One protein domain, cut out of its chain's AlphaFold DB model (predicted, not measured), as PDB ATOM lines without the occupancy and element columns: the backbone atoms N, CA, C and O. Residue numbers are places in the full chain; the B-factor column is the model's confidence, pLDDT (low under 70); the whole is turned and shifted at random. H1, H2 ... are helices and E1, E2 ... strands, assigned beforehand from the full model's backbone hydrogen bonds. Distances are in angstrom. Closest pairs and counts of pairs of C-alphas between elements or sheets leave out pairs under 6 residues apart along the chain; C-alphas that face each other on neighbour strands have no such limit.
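Overview. This is residues 163 to 200 and 461 to 510 of the 582 residues of an uncharacterized protein of Kosakonia sacchari (UniProt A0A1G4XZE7). One antiparallel sheet of four strands, made of two hairpins side by side, has two helices, H1 and H2, packed next to each other over one of its faces, while the other face has no named helix over it. A third helix, H3, turns off from the end of H2 and lies away from the sheet. The printed part has 88 residues, with three named helices and four named strands in the order E1, E2, H1, E3, E4, H2, H3; the sheet's order is E1, E2, E4, E3, and the class is mixed, helices and strands. It is compact, with a radius of gyration of the C-alphas of 12.8 A, yet elongated in outline, spanning 44 by 27 by 27 A.

Arrangement. Start at the sheet, with E1 (residues 163 to 166), E2 (residues 173 to 177), E4 (residues 473 to 477) and E3 (residues 465 to 468); E1 and E3 are its edge strands. E1 and E2 form an antiparallel hairpin, where N 165 and O 174 are 2.9 A apart, within hydrogen-bond range. Between the antiparallel neighbours E2 and E4, look at N 475 and O 173, 2.8 A apart. In the hairpin of E3 and E4, N 468 and O 474 are 2.8 A apart. Two layers, helices on one face of a sheet, are made by H1 (residues 184 to 195) and H2 (residues 484 to 495). H1 lies over E1 and E2 at a height over the sheet of 8.8 A, across the strands at 64 degrees to E2 on the local plane. H2 lies over E4 and E3 at a height of 7.6 A, only just across the strands, at 61 degrees to E3 on the local plane. The two helices touch at a shallow tilt of 20 degrees, opposite ways; their closest C-alphas are those of Val 192 and Val 485, 5.7 A apart. H3 (residues 499 to 506) is not on the sheet and is apart from H1. H3 and H2 only just touch, and only at the corner by their link, with 3 pairs of C-alphas within 8 A, made by residues 490 to 494 of H2 alone; the closest are those of Asp 493 and Leu 499, 4.7 A. Their steep tilt is 58 degrees. Every O i to N i+4 pair is within hydrogen-bond range in H1, H2 and H3.

Along the chain. Find C-alpha 163 at (169.305, 83.324, 209.681), where E1 begins; it runs 10.2 A, and E2 13.1 A. H1 starts at C-alpha 184 and runs 16.2 A. E3 covers 10.3 A and E4 13.0 A. Find H2 at C-alpha 484, (175.506, 94.645, 204.016), and follow it 16.8 A to C-alpha 495. H3, 10.6 A long, ends at C-alpha 506, (186.839, 108.053, 209.768).

Size, cuts and confidence. The two C-alphas farthest apart are those of Lys 180 and Asp 510, at 44.6 A. Residues 201 to 460 are not printed, and C-alphas 200 and 461 are 25.1 A apart across this cut, which falls between H1 and E3. Of the links that are printed whole, none is long. The mean pLDDT of the printed part is 86.7; look for low confidence, under 70, at residues 200, 461 and 509 to 510.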
ATOM      1  N   SER A 163     169.675  83.312 211.091       92.19
ATOM      2  CA  SER A 163     169.305  83.324 209.681       92.19
ATOM      3  C   SER A 163     169.213  84.775 209.237       92.19
ATOM      4  O   SER A 163     168.544  85.576 209.883       92.19
ATOM      5  N   CYS A 164     169.901  85.135 208.156       92.62
ATOM      6  CA  CYS A 164     169.887  86.498 207.630       92.62
ATOM      7  C   CYS A 164     169.003  86.579 206.386       92.62
ATOM      8  O   CYS A 164     169.100  85.745 205.485       92.62
ATOM      9  N   GLN A 165     168.179  87.618 206.314       93.44
ATOM     10  CA  GLN A 165     167.413  87.979 205.130       93.44
ATOM     11  C   GLN A 165     167.702  89.431 204.769       93.44
ATOM     12  O   GLN A 165     167.655  90.304 205.628       93.44
ATOM     13  N   ILE A 166     167.994  89.671 203.494       92.62
ATOM     14  CA  ILE A 166     168.322  90.995 202.968       92.62
ATOM     15  C   ILE A 166     167.234  91.368 201.965       92.62
ATOM     16  O   ILE A 166     167.013  90.647 200.988       92.62
ATOM     17  N   ASP A 167     166.547  92.475 202.216       91.00
ATOM     18  CA  ASP A 167     165.625  93.070 201.259       91.00
ATOM     19  C   ASP A 167     166.419  93.905 200.248       91.00
ATOM     20  O   ASP A 167     167.003  94.934 200.580       91.00
ATOM     21  N   LYS A 168     166.423  93.455 198.990       87.62
ATOM     22  CA  LYS A 168     167.165  94.100 197.902       87.62
ATOM     23  C   LYS A 168     166.620  95.478 197.516       87.62
ATOM     24  O   LYS A 168     167.358  96.242 196.909       87.62
ATOM     25  N   GLN A 169     165.355  95.788 197.807       86.81
ATOM     26  CA  GLN A 169     164.754  97.078 197.449       86.81
ATOM     27  C   GLN A 169     165.072  98.146 198.494       86.81
ATOM     28  O   GLN A 169     165.520  99.245 198.167       86.81
ATOM     29  N   SER A 170     164.833  97.831 199.769       85.38
ATOM     30  CA  SER A 170     165.033  98.783 200.864       85.38
ATOM     31  C   SER A 170     166.472  98.809 201.388       85.38
ATOM     32  O   SER A 170     166.889  99.830 201.938       85.38
ATOM     33  N   GLY A 171     167.226  97.721 201.199       88.38
ATOM     34  CA  GLY A 171     168.514  97.466 201.846       88.38
ATOM     35  C   GLY A 171     168.374  96.921 203.270       88.38
ATOM     36  O   GLY A 171     169.378  96.729 203.947       88.38
ATOM     37  N   TYR A 172     167.150  96.694 203.764       93.12
ATOM     38  CA  TYR A 172     166.936  96.290 205.152       93.12
ATOM     39  C   TYR A 172     167.443  94.874 205.386       93.12
ATOM     40  O   TYR A 172     167.236  93.970 204.571       93.12
ATOM     41  N   ILE A 173     168.066  94.668 206.541       95.50
ATOM     42  CA  ILE A 173     168.632  93.375 206.917       95.50
ATOM     43  C   ILE A 173     167.881  92.883 208.147       95.50
ATOM     44  O   ILE A 173     167.742  93.595 209.137       95.50
ATOM     45  N   SER A 174     167.360  91.663 208.074       95.25
ATOM     46  CA  SER A 174     166.695  90.978 209.182       95.25
ATOM     47  C   SER A 174     167.548  89.799 209.626       95.25
ATOM     48  O   SER A 174     167.792  88.881 208.842       95.25
ATOM     49  N   VAL A 175     168.001  89.823 210.878       95.88
ATOM     50  CA  VAL A 175     168.755  88.733 211.505       95.88
ATOM     51  C   VAL A 175     167.838  88.020 212.494       95.88
ATOM     52  O   VAL A 175     167.493  88.565 213.539       95.88
ATOM     53  N   TYR A 176     167.419  86.806 212.151       94.88
ATOM     54  CA  TYR A 176     166.596  85.933 212.988       94.88
ATOM     55  C   TYR A 176     167.490  85.070 213.875       94.88
ATOM     56  O   TYR A 176     168.496  84.554 213.392       94.88
ATOM     57  N   TYR A 177     167.123  84.889 215.141       93.50
ATOM     58  CA  TYR A 177     167.873  84.088 216.118       93.50
ATOM     59  C   TYR A 177     166.940  83.502 217.188       93.50
ATOM     60  O   TYR A 177     165.758  83.823 217.219       93.50
ATOM     61  N   ASP A 178     167.439  82.637 218.072       91.38
ATOM     62  CA  ASP A 178     166.701  82.191 219.267       91.38
ATOM     63  C   ASP A 178     167.032  83.126 220.441       91.38
ATOM     64  O   ASP A 178     168.136  83.073 220.988       91.38
ATOM     65  N   ASP A 179     166.085  83.987 220.819       89.81
ATOM     66  CA  ASP A 179     166.254  85.032 221.837       89.81
ATOM     67  C   ASP A 179     166.437  84.491 223.266       89.81
ATOM     68  O   ASP A 179     166.879  85.228 224.152       89.81
ATOM     69  N   LYS A 180     166.157  83.199 223.485       90.00
ATOM     70  CA  LYS A 180     166.443  82.493 224.742       90.00
ATOM     71  C   LYS A 180     167.883  81.997 224.822       90.00
ATOM     72  O   LYS A 180     168.362  81.696 225.913       90.00
ATOM     73  N   LYS A 181     168.569  81.885 223.682       90.12
ATOM     74  CA  LYS A 181     169.921  81.305 223.572       90.12
ATOM     75  C   LYS A 181     170.965  82.274 223.036       90.12
ATOM     76  O   LYS A 181     172.148  81.953 223.058       90.12
ATOM     77  N   THR A 182     170.525  83.420 222.535       91.12
ATOM     78  CA  THR A 182     171.338  84.384 221.803       91.12
ATOM     79  C   THR A 182     170.851  85.783 222.148       91.12
ATOM     80  O   THR A 182     169.667  86.077 221.989       91.12
ATOM     81  N   SER A 183     171.748  86.649 222.617       92.31
ATOM     82  CA  SER A 183     171.442  88.072 222.771       92.31
ATOM     83  C   SER A 183     171.434  88.782 221.414       92.31
ATOM     84  O   SER A 183     172.076  88.332 220.462       92.31
ATOM     85  N   PHE A 184     170.772  89.935 221.332       92.44
ATOM     86  CA  PHE A 184     170.791  90.798 220.149       92.44
ATOM     87  C   PHE A 184     172.223  91.086 219.670       92.44
ATOM     88  O   PHE A 184     172.557  90.895 218.499       92.44
ATOM     89  N   ARG A 185     173.108  91.457 220.602       92.00
ATOM     90  CA  ARG A 185     174.518  91.730 220.317       92.00
ATOM     91  C   ARG A 185     175.257  90.511 219.759       92.00
ATOM     92  O   ARG A 185     175.995  90.638 218.783       92.00
ATOM     93  N   GLN A 186     175.057  89.326 220.351       91.06
ATOM     94  CA  GLN A 186     175.631  88.072 219.844       91.06
ATOM     95  C   GLN A 186     175.135  87.778 218.420       91.06
ATOM     96  O   GLN A 186     175.944  87.432 217.559       91.06
ATOM     97  N   ALA A 187     173.840  87.978 218.147       93.12
ATOM     98  CA  ALA A 187     173.267  87.778 216.818       93.12
ATOM     99  C   ALA A 187     173.913  88.688 215.763       93.12
ATOM    100  O   ALA A 187     174.273  88.204 214.689       93.12
ATOM    101  N   LEU A 188     174.124  89.974 216.072       92.69
ATOM    102  CA  LEU A 188     174.814  90.901 215.169       92.69
ATOM    103  C   LEU A 188     176.272  90.496 214.933       92.69
ATOM    104  O   LEU A 188     176.705  90.427 213.784       92.69
ATOM    105  N   LYS A 189     177.012  90.133 215.989       90.44
ATOM    106  CA  LYS A 189     178.396  89.638 215.865       90.44
ATOM    107  C   LYS A 189     178.495  88.418 214.954       90.44
ATOM    108  O   LYS A 189     179.374  88.345 214.094       90.44
ATOM    109  N   TRP A 190     177.584  87.460 215.109       89.81
ATOM    110  CA  TRP A 190     177.546  86.293 214.233       89.81
ATOM    111  C   TRP A 190     177.127  86.660 212.813       89.81
ATOM    112  O   TRP A 190     177.669  86.086 211.873       89.81
ATOM    113  N   ALA A 191     176.232  87.632 212.630       92.06
ATOM    114  CA  ALA A 191     175.821  88.092 211.308       92.06
ATOM    115  C   ALA A 191     176.982  88.743 210.547       92.06
ATOM    116  O   ALA A 191     177.187  88.401 209.384       92.06
ATOM    117  N   VAL A 192     177.801  89.571 211.206       91.38
ATOM    118  CA  VAL A 192     179.039  90.115 210.618       91.38
ATOM    119  C   VAL A 192     179.953  88.981 210.151       91.38
ATOM    120  O   VAL A 192     180.377  88.961 208.994       91.38
ATOM    121  N   ALA A 193     180.211  87.995 211.014       87.88
ATOM    122  CA  ALA A 193     181.111  86.892 210.690       87.88
ATOM    123  C   ALA A 193     180.575  85.986 209.563       87.88
ATOM    124  O   ALA A 193     181.329  85.589 208.672       87.88
ATOM    125  N   VAL A 194     179.274  85.673 209.565       89.25
ATOM    126  CA  VAL A 194     178.627  84.819 208.556       89.25
ATOM    127  C   VAL A 194     178.538  85.525 207.205       89.25
ATOM    128  O   VAL A 194     178.972  84.964 206.199       89.25
ATOM    129  N   VAL A 195     178.008  86.750 207.164       90.00
ATOM    130  CA  VAL A 195     177.816  87.499 205.912       90.00
ATOM    131  C   VAL A 195     179.161  87.942 205.336       90.00
ATOM    132  O   VAL A 195     179.392  87.795 204.136       90.00
ATOM    133  N   GLY A 196     180.078  88.405 206.191       86.69
ATOM    134  CA  GLY A 196     181.428  88.810 205.803       86.69
ATOM    135  C   GLY A 196     182.379  87.651 205.506       86.69
ATOM    136  O   GLY A 196     183.508  87.898 205.092       86.69
ATOM    137  N   LYS A 197     181.950  86.394 205.710       85.06
ATOM    138  CA  LYS A 197     182.780  85.184 205.549       85.06
ATOM    139  C   LYS A 197     184.112  85.273 206.310       85.06
ATOM    140  O   LYS A 197     185.134  84.764 205.851       85.06
ATOM    141  N   GLN A 198     184.102  85.940 207.463       81.62
ATOM    142  CA  GLN A 198     185.278  86.057 208.322       81.62
ATOM    143  C   GLN A 198     185.574  84.705 208.962       81.62
ATOM    144  O   GLN A 198     184.648  83.961 209.254       81.62
ATOM    145  N   ASP A 199     186.837  84.379 209.225       77.75
ATOM    146  CA  ASP A 199     187.169  83.181 209.999       77.75
ATOM    147  C   ASP A 199     186.652  83.348 211.431       77.75
ATOM    148  O   ASP A 199     187.251  84.057 212.240       77.75
ATOM    149  N   GLY A 200     185.534  82.708 211.767       67.00
ATOM    150  CA  GLY A 200     184.889  83.015 213.035       67.00
ATOM    151  C   GLY A 200     185.584  82.482 214.278       67.00
ATOM    152  O   GLY A 200     185.303  82.972 215.368       67.00
ATOM    153  N   MET A 461     182.966 107.288 202.816       61.84
ATOM    154  CA  MET A 461     182.827 105.825 202.762       61.84
ATOM    155  C   MET A 461     182.340 105.213 204.090       61.84
ATOM    156  O   MET A 461     182.335 103.996 204.242       61.84
ATOM    157  N   PHE A 462     181.971 106.036 205.076       75.50
ATOM    158  CA  PHE A 462     181.474 105.564 206.366       75.50
ATOM    159  C   PHE A 462     180.088 104.940 206.209       75.50
ATOM    160  O   PHE A 462     179.171 105.604 205.728       75.50
ATOM    161  N   THR A 463     179.910 103.703 206.660       81.88
ATOM    162  CA  THR A 463     178.605 103.034 206.657       81.88
ATOM    163  C   THR A 463     177.872 103.320 207.967       81.88
ATOM    164  O   THR A 463     178.403 103.081 209.047       81.88
ATOM    165  N   ALA A 464     176.646 103.837 207.872       84.19
ATOM    166  CA  ALA A 464     175.792 104.129 209.019       84.19
ATOM    167  C   ALA A 464     174.487 103.336 208.927       84.19
ATOM    168  O   ALA A 464     173.821 103.348 207.887       84.19
ATOM    169  N   ALA A 465     174.083 102.709 210.029       87.06
ATOM    170  CA  ALA A 465     172.821 101.990 210.115       87.06
ATOM    171  C   ALA A 465     172.205 102.114 211.507       87.06
ATOM    172  O   ALA A 465     172.906 102.091 212.517       87.06
ATOM    173  N   GLY A 466     170.881 102.207 211.543       87.56
ATOM    174  CA  GLY A 466     170.096 102.059 212.759       87.56
ATOM    175  C   GLY A 466     169.704 100.602 212.982       87.56
ATOM    176  O   GLY A 466     169.807  99.764 212.079       87.56
ATOM    177  N   TYR A 467     169.182 100.310 214.170       89.25
ATOM    178  CA  TYR A 467     168.565  99.022 214.458       89.25
ATOM    179  C   TYR A 467     167.173  99.163 215.080       89.25
ATOM    180  O   TYR A 467     166.863 100.139 215.757       89.25
ATOM    181  N   GLY A 468     166.327  98.163 214.843       82.88
ATOM    182  CA  GLY A 468     165.043  97.981 215.509       82.88
ATOM    183  C   GLY A 468     165.125  96.908 216.592       82.88
ATOM    184  O   GLY A 468     165.825  95.907 216.428       82.88
ATOM    185  N   ALA A 469     164.374  97.106 217.675       73.81
ATOM    186  CA  ALA A 469     164.286  96.151 218.774       73.81
ATOM    187  C   ALA A 469     163.632  94.823 218.341       73.81
ATOM    188  O   ALA A 469     162.653  94.810 217.589       73.81
ATOM    189  N   GLY A 470     164.141  93.711 218.883       71.75
ATOM    190  CA  GLY A 470     163.483  92.402 218.853       71.75
ATOM    191  C   GLY A 470     164.149  91.320 217.995       71.75
ATOM    192  O   GLY A 470     165.346  91.350 217.698       71.75
ATOM    193  N   ASN A 471     163.335  90.318 217.652       79.25
ATOM    194  CA  ASN A 471     163.669  89.173 216.811       79.25
ATOM    195  C   ASN A 471     162.654  89.097 215.646       79.25
ATOM    196  O   ASN A 471     161.476  88.822 215.891       79.25
ATOM    197  N   PRO A 472     163.063  89.363 214.394       89.88
ATOM    198  CA  PRO A 472     164.443  89.572 213.966       89.88
ATOM    199  C   PRO A 472     165.025  90.897 214.458       89.88
ATOM    200  O   PRO A 472     164.308  91.892 214.568       89.88
ATOM    201  N   ALA A 473     166.343  90.921 214.658       92.06
ATOM    202  CA  ALA A 473     167.085  92.170 214.710       92.06
ATOM    203  C   ALA A 473     166.989  92.817 213.325       92.06
ATOM    204  O   ALA A 473     167.433  92.237 212.329       92.06
ATOM    205  N   LYS A 474     166.349  93.984 213.254       92.19
ATOM    206  CA  LYS A 474     166.178  94.733 212.007       92.19
ATOM    207  C   LYS A 474     167.257  95.790 211.919       92.19
ATOM    208  O   LYS A 474     167.407  96.561 212.852       92.19
ATOM    209  N   ILE A 475     167.963  95.846 210.804       94.44
ATOM    210  CA  ILE A 475     169.033  96.807 210.547       94.44
ATOM    211  C   ILE A 475     168.591  97.662 209.367       94.44
ATOM    212  O   ILE A 475     168.152  97.136 208.339       94.44
ATOM    213  N   VAL A 476     168.671  98.975 209.549       91.81
ATOM    214  CA  VAL A 476     168.151  99.984 208.626       91.81
ATOM    215  C   VAL A 476     169.323 100.834 208.142       91.81
ATOM    216  O   VAL A 476     169.777 101.704 208.887       91.81
ATOM    217  N   PRO A 477     169.835 100.600 206.920       89.00
ATOM    218  CA  PRO A 477     170.906 101.416 206.361       89.00
ATOM    219  C   PRO A 477     170.473 102.875 206.186       89.00
ATOM    220  O   PRO A 477     169.366 103.142 205.707       89.00
ATOM    221  N   HIS A 478     171.365 103.815 206.495       83.81
ATOM    222  CA  HIS A 478     171.110 105.250 206.338       83.81
ATOM    223  C   HIS A 478     171.702 105.848 205.060       83.81
ATOM    224  O   HIS A 478     171.118 106.777 204.508       83.81
ATOM    225  N   ASN A 479     172.827 105.326 204.566       76.62
ATOM    226  CA  ASN A 479     173.513 105.880 203.395       76.62
ATOM    227  C   ASN A 479     173.947 104.815 202.376       76.62
ATOM    228  O   ASN A 479     173.581 104.912 201.207       76.62
ATOM    229  N   ASN A 480     174.667 103.776 202.803       80.94
ATOM    230  CA  ASN A 480     175.248 102.765 201.922       80.94
ATOM    231  C   ASN A 480     174.501 101.431 202.034       80.94
ATOM    232  O   ASN A 480     174.943 100.516 202.719       80.94
ATOM    233  N   LYS A 481     173.353 101.310 201.361       85.25
ATOM    234  CA  LYS A 481     172.499 100.104 201.404       85.25
ATOM    235  C   LYS A 481     173.158  98.843 200.834       85.25
ATOM    236  O   LYS A 481     172.700  97.743 201.130       85.25
ATOM    237  N   GLU A 482     174.192  98.995 200.008       86.44
ATOM    238  CA  GLU A 482     174.870  97.876 199.346       86.44
ATOM    239  C   GLU A 482     175.905  97.200 200.256       86.44
ATOM    240  O   GLU A 482     176.136  95.994 200.141       86.44
ATOM    241  N   ASP A 483     176.481  97.936 201.211       89.75
ATOM    242  CA  ASP A 483     177.443  97.404 202.177       89.75
ATOM    243  C   ASP A 483     176.747  96.665 203.328       89.75
ATOM    244  O   ASP A 483     176.618  97.148 204.452       89.75
ATOM    245  N   VAL A 484     176.247  95.463 203.042       92.50
ATOM    246  CA  VAL A 484     175.506  94.645 204.016       92.50
ATOM    247  C   VAL A 484     176.327  94.395 205.286       92.50
ATOM    248  O   VAL A 484     175.796  94.518 206.388       92.50
ATOM    249  N   VAL A 485     177.615  94.058 205.153       93.06
ATOM    250  CA  VAL A 485     178.480  93.752 206.304       93.06
ATOM    251  C   VAL A 485     178.731  95.009 207.130       93.06
ATOM    252  O   VAL A 485     178.566  94.958 208.350       93.06
ATOM    253  N   GLY A 486     179.058  96.132 206.487       91.69
ATOM    254  CA  GLY A 486     179.259  97.401 207.177       91.69
ATOM    255  C   GLY A 486     177.992  97.920 207.844       91.69
ATOM    256  O   GLY A 486     178.082  98.464 208.934       91.69
ATOM    257  N   ASN A 487     176.801  97.686 207.284       93.25
ATOM    258  CA  ASN A 487     175.547  98.063 207.946       93.25
ATOM    259  C   ASN A 487     175.285  97.227 209.204       93.25
ATOM    260  O   ASN A 487     174.821  97.759 210.210       93.25
ATOM    261  N   ILE A 488     175.588  95.924 209.174       94.38
ATOM    262  CA  ILE A 488     175.474  95.077 210.369       94.38
ATOM    263  C   ILE A 488     176.489  95.519 211.426       94.38
ATOM    264  O   ILE A 488     176.129  95.625 212.598       94.38
ATOM    265  N   GLN A 489     177.728  95.808 211.018       92.88
ATOM    266  CA  GLN A 489     178.758  96.312 211.922       92.88
ATOM    267  C   GLN A 489     178.375  97.678 212.506       92.88
ATOM    268  O   GLN A 489     178.450  97.847 213.712       92.88
ATOM    269  N   ALA A 490     177.861  98.608 211.700       90.62
ATOM    270  CA  ALA A 490     177.416  99.921 212.162       90.62
ATOM    271  C   ALA A 490     176.262  99.819 213.173       90.62
ATOM    272  O   ALA A 490     176.252 100.526 214.176       90.62
ATOM    273  N   ALA A 491     175.312  98.904 212.959       91.88
ATOM    274  CA  ALA A 491     174.259  98.639 213.936       91.88
ATOM    275  C   ALA A 491     174.805  98.041 215.245       91.88
ATOM    276  O   ALA A 491     174.303  98.362 216.322       91.88
ATOM    277  N   LEU A 492     175.827  97.181 215.167       91.69
ATOM    278  CA  LEU A 492     176.514  96.638 216.340       91.69
ATOM    279  C   LEU A 492     177.281  97.731 217.093       91.69
ATOM    280  O   LEU A 492     177.171  97.809 218.313       91.69
ATOM    281  N   ASP A 493     178.000  98.590 216.375       89.44
ATOM    282  CA  ASP A 493     178.749  99.703 216.951       89.44
ATOM    283  C   ASP A 493     177.808 100.709 217.620       89.44
ATOM    284  O   ASP A 493     178.124 101.207 218.696       89.44
ATOM    285  N   LEU A 494     176.631 100.959 217.034       87.69
ATOM    286  CA  LEU A 494     175.592 101.798 217.637       87.69
ATOM    287  C   LEU A 494     175.061 101.187 218.936       87.69
ATOM    288  O   LEU A 494     174.864 101.889 219.920       87.69
ATOM    289  N   PHE A 495     174.838  99.869 218.955       87.44
ATOM    290  CA  PHE A 495     174.393  99.168 220.161       87.44
ATOM    291  C   PHE A 495     175.466  99.178 221.261       87.44
ATOM    292  O   PHE A 495     175.142  99.263 222.444       87.44
ATOM    293  N   ASP A 496     176.743  99.105 220.881       86.25
ATOM    294  CA  ASP A 496     177.879  99.141 221.805       86.25
ATOM    295  C   ASP A 496     178.291 100.573 222.217       86.25
ATOM    296  O   ASP A 496     179.171 100.729 223.065       86.25
ATOM    297  N   GLY A 497     177.656 101.621 221.674       82.56
ATOM    298  CA  GLY A 497     177.989 103.019 221.972       82.56
ATOM    299  C   GLY A 497     179.325 103.472 221.367       82.56
ATOM    300  O   GLY A 497     180.026 104.319 221.926       82.56
ATOM    301  N   HIS A 498     179.740 102.839 220.272       83.31
ATOM    302  CA  HIS A 498     181.004 103.075 219.580       83.31
ATOM    303  C   HIS A 498     180.822 103.719 218.203       83.31
ATOM    304  O   HIS A 498     181.821 104.131 217.603       83.31
ATOM    305  N   LEU A 499     179.589 103.854 217.695       82.25
ATOM    306  CA  LEU A 499     179.353 104.344 216.338       82.25
ATOM    307  C   LEU A 499     179.908 105.757 216.147       82.25
ATOM    308  O   LEU A 499     180.603 106.013 215.163       82.25
ATOM    309  N   LEU A 500     179.661 106.663 217.096       80.12
ATOM    310  CA  LEU A 500     180.158 108.035 217.039       80.12
ATOM    311  C   LEU A 500     181.684 108.075 217.050       80.12
ATOM    312  O   LEU A 500     182.283 108.827 216.286       80.12
ATOM    313  N   ARG A 501     182.338 107.236 217.859       82.81
ATOM    314  CA  ARG A 501     183.803 107.136 217.867       82.81
ATOM    315  C   ARG A 501     184.334 106.691 216.505       82.81
ATOM    316  O   ARG A 501     185.272 107.301 215.989       82.81
ATOM    317  N   HIS A 502     183.736 105.658 215.914       80.50
ATOM    318  CA  HIS A 502     184.131 105.166 214.595       80.50
ATOM    319  C   HIS A 502     183.904 106.216 213.509       80.50
ATOM    320  O   HIS A 502     184.825 106.493 212.739       80.50
ATOM    321  N   TYR A 503     182.750 106.878 213.518       81.00
ATOM    322  CA  TYR A 503     182.456 108.002 212.637       81.00
ATOM    323  C   TYR A 503     183.514 109.109 212.744       81.00
ATOM    324  O   TYR A 503     184.130 109.477 211.744       81.00
ATOM    325  N   LEU A 504     183.788 109.598 213.960       80.38
ATOM    326  CA  LEU A 504     184.749 110.679 214.193       80.38
ATOM    327  C   LEU A 504     186.177 110.276 213.784       80.38
ATOM    328  O   LEU A 504     186.928 111.102 213.261       80.38
ATOM    329  N   SER A 505     186.539 109.001 213.951       79.25
ATOM    330  CA  SER A 505     187.826 108.475 213.479       79.25
ATOM    331  C   SER A 505     187.935 108.448 211.949       79.25
ATOM    332  O   SER A 505     188.997 108.753 211.417       79.25
ATOM    333  N   HIS A 506     186.845 108.145 211.234       77.94
ATOM    334  CA  HIS A 506     186.839 108.053 209.768       77.94
ATOM    335  C   HIS A 506     186.964 109.411 209.080       77.94
ATOM    336  O   HIS A 506     187.528 109.499 207.995       77.94
ATOM    337  N   VAL A 507     186.455 110.473 209.700       77.69
ATOM    338  CA  VAL A 507     186.526 111.838 209.146       77.69
ATOM    339  C   VAL A 507     187.854 112.540 209.469       77.69
ATOM    340  O   VAL A 507     188.068 113.685 209.072       77.69
ATOM    341  N   THR A 508     188.750 111.885 210.212       79.25
ATOM    342  CA  THR A 508     190.050 112.446 210.595       79.25
ATOM    343  C   THR A 508     191.040 112.347 209.430       79.25
ATOM    344  O   THR A 508     191.304 111.258 208.929       79.25
ATOM    345  N   LEU A 509     191.620 113.479 209.014       66.06
ATOM    346  CA  LEU A 509     192.538 113.556 207.865       66.06
ATOM    347  C   LEU A 509     193.932 112.983 208.156       66.06
ATOM    348  O   LEU A 509     194.554 112.384 207.282       66.06
ATOM    349  N   ASP A 510     194.449 113.197 209.368       69.69
ATOM    350  CA  ASP A 510     195.737 112.650 209.793       69.69
ATOM    351  C   ASP A 510     195.751 112.388 211.303       69.69
ATOM    352  O   ASP A 510     195.249 113.167 212.117       69.69
TER     353      ASP A 510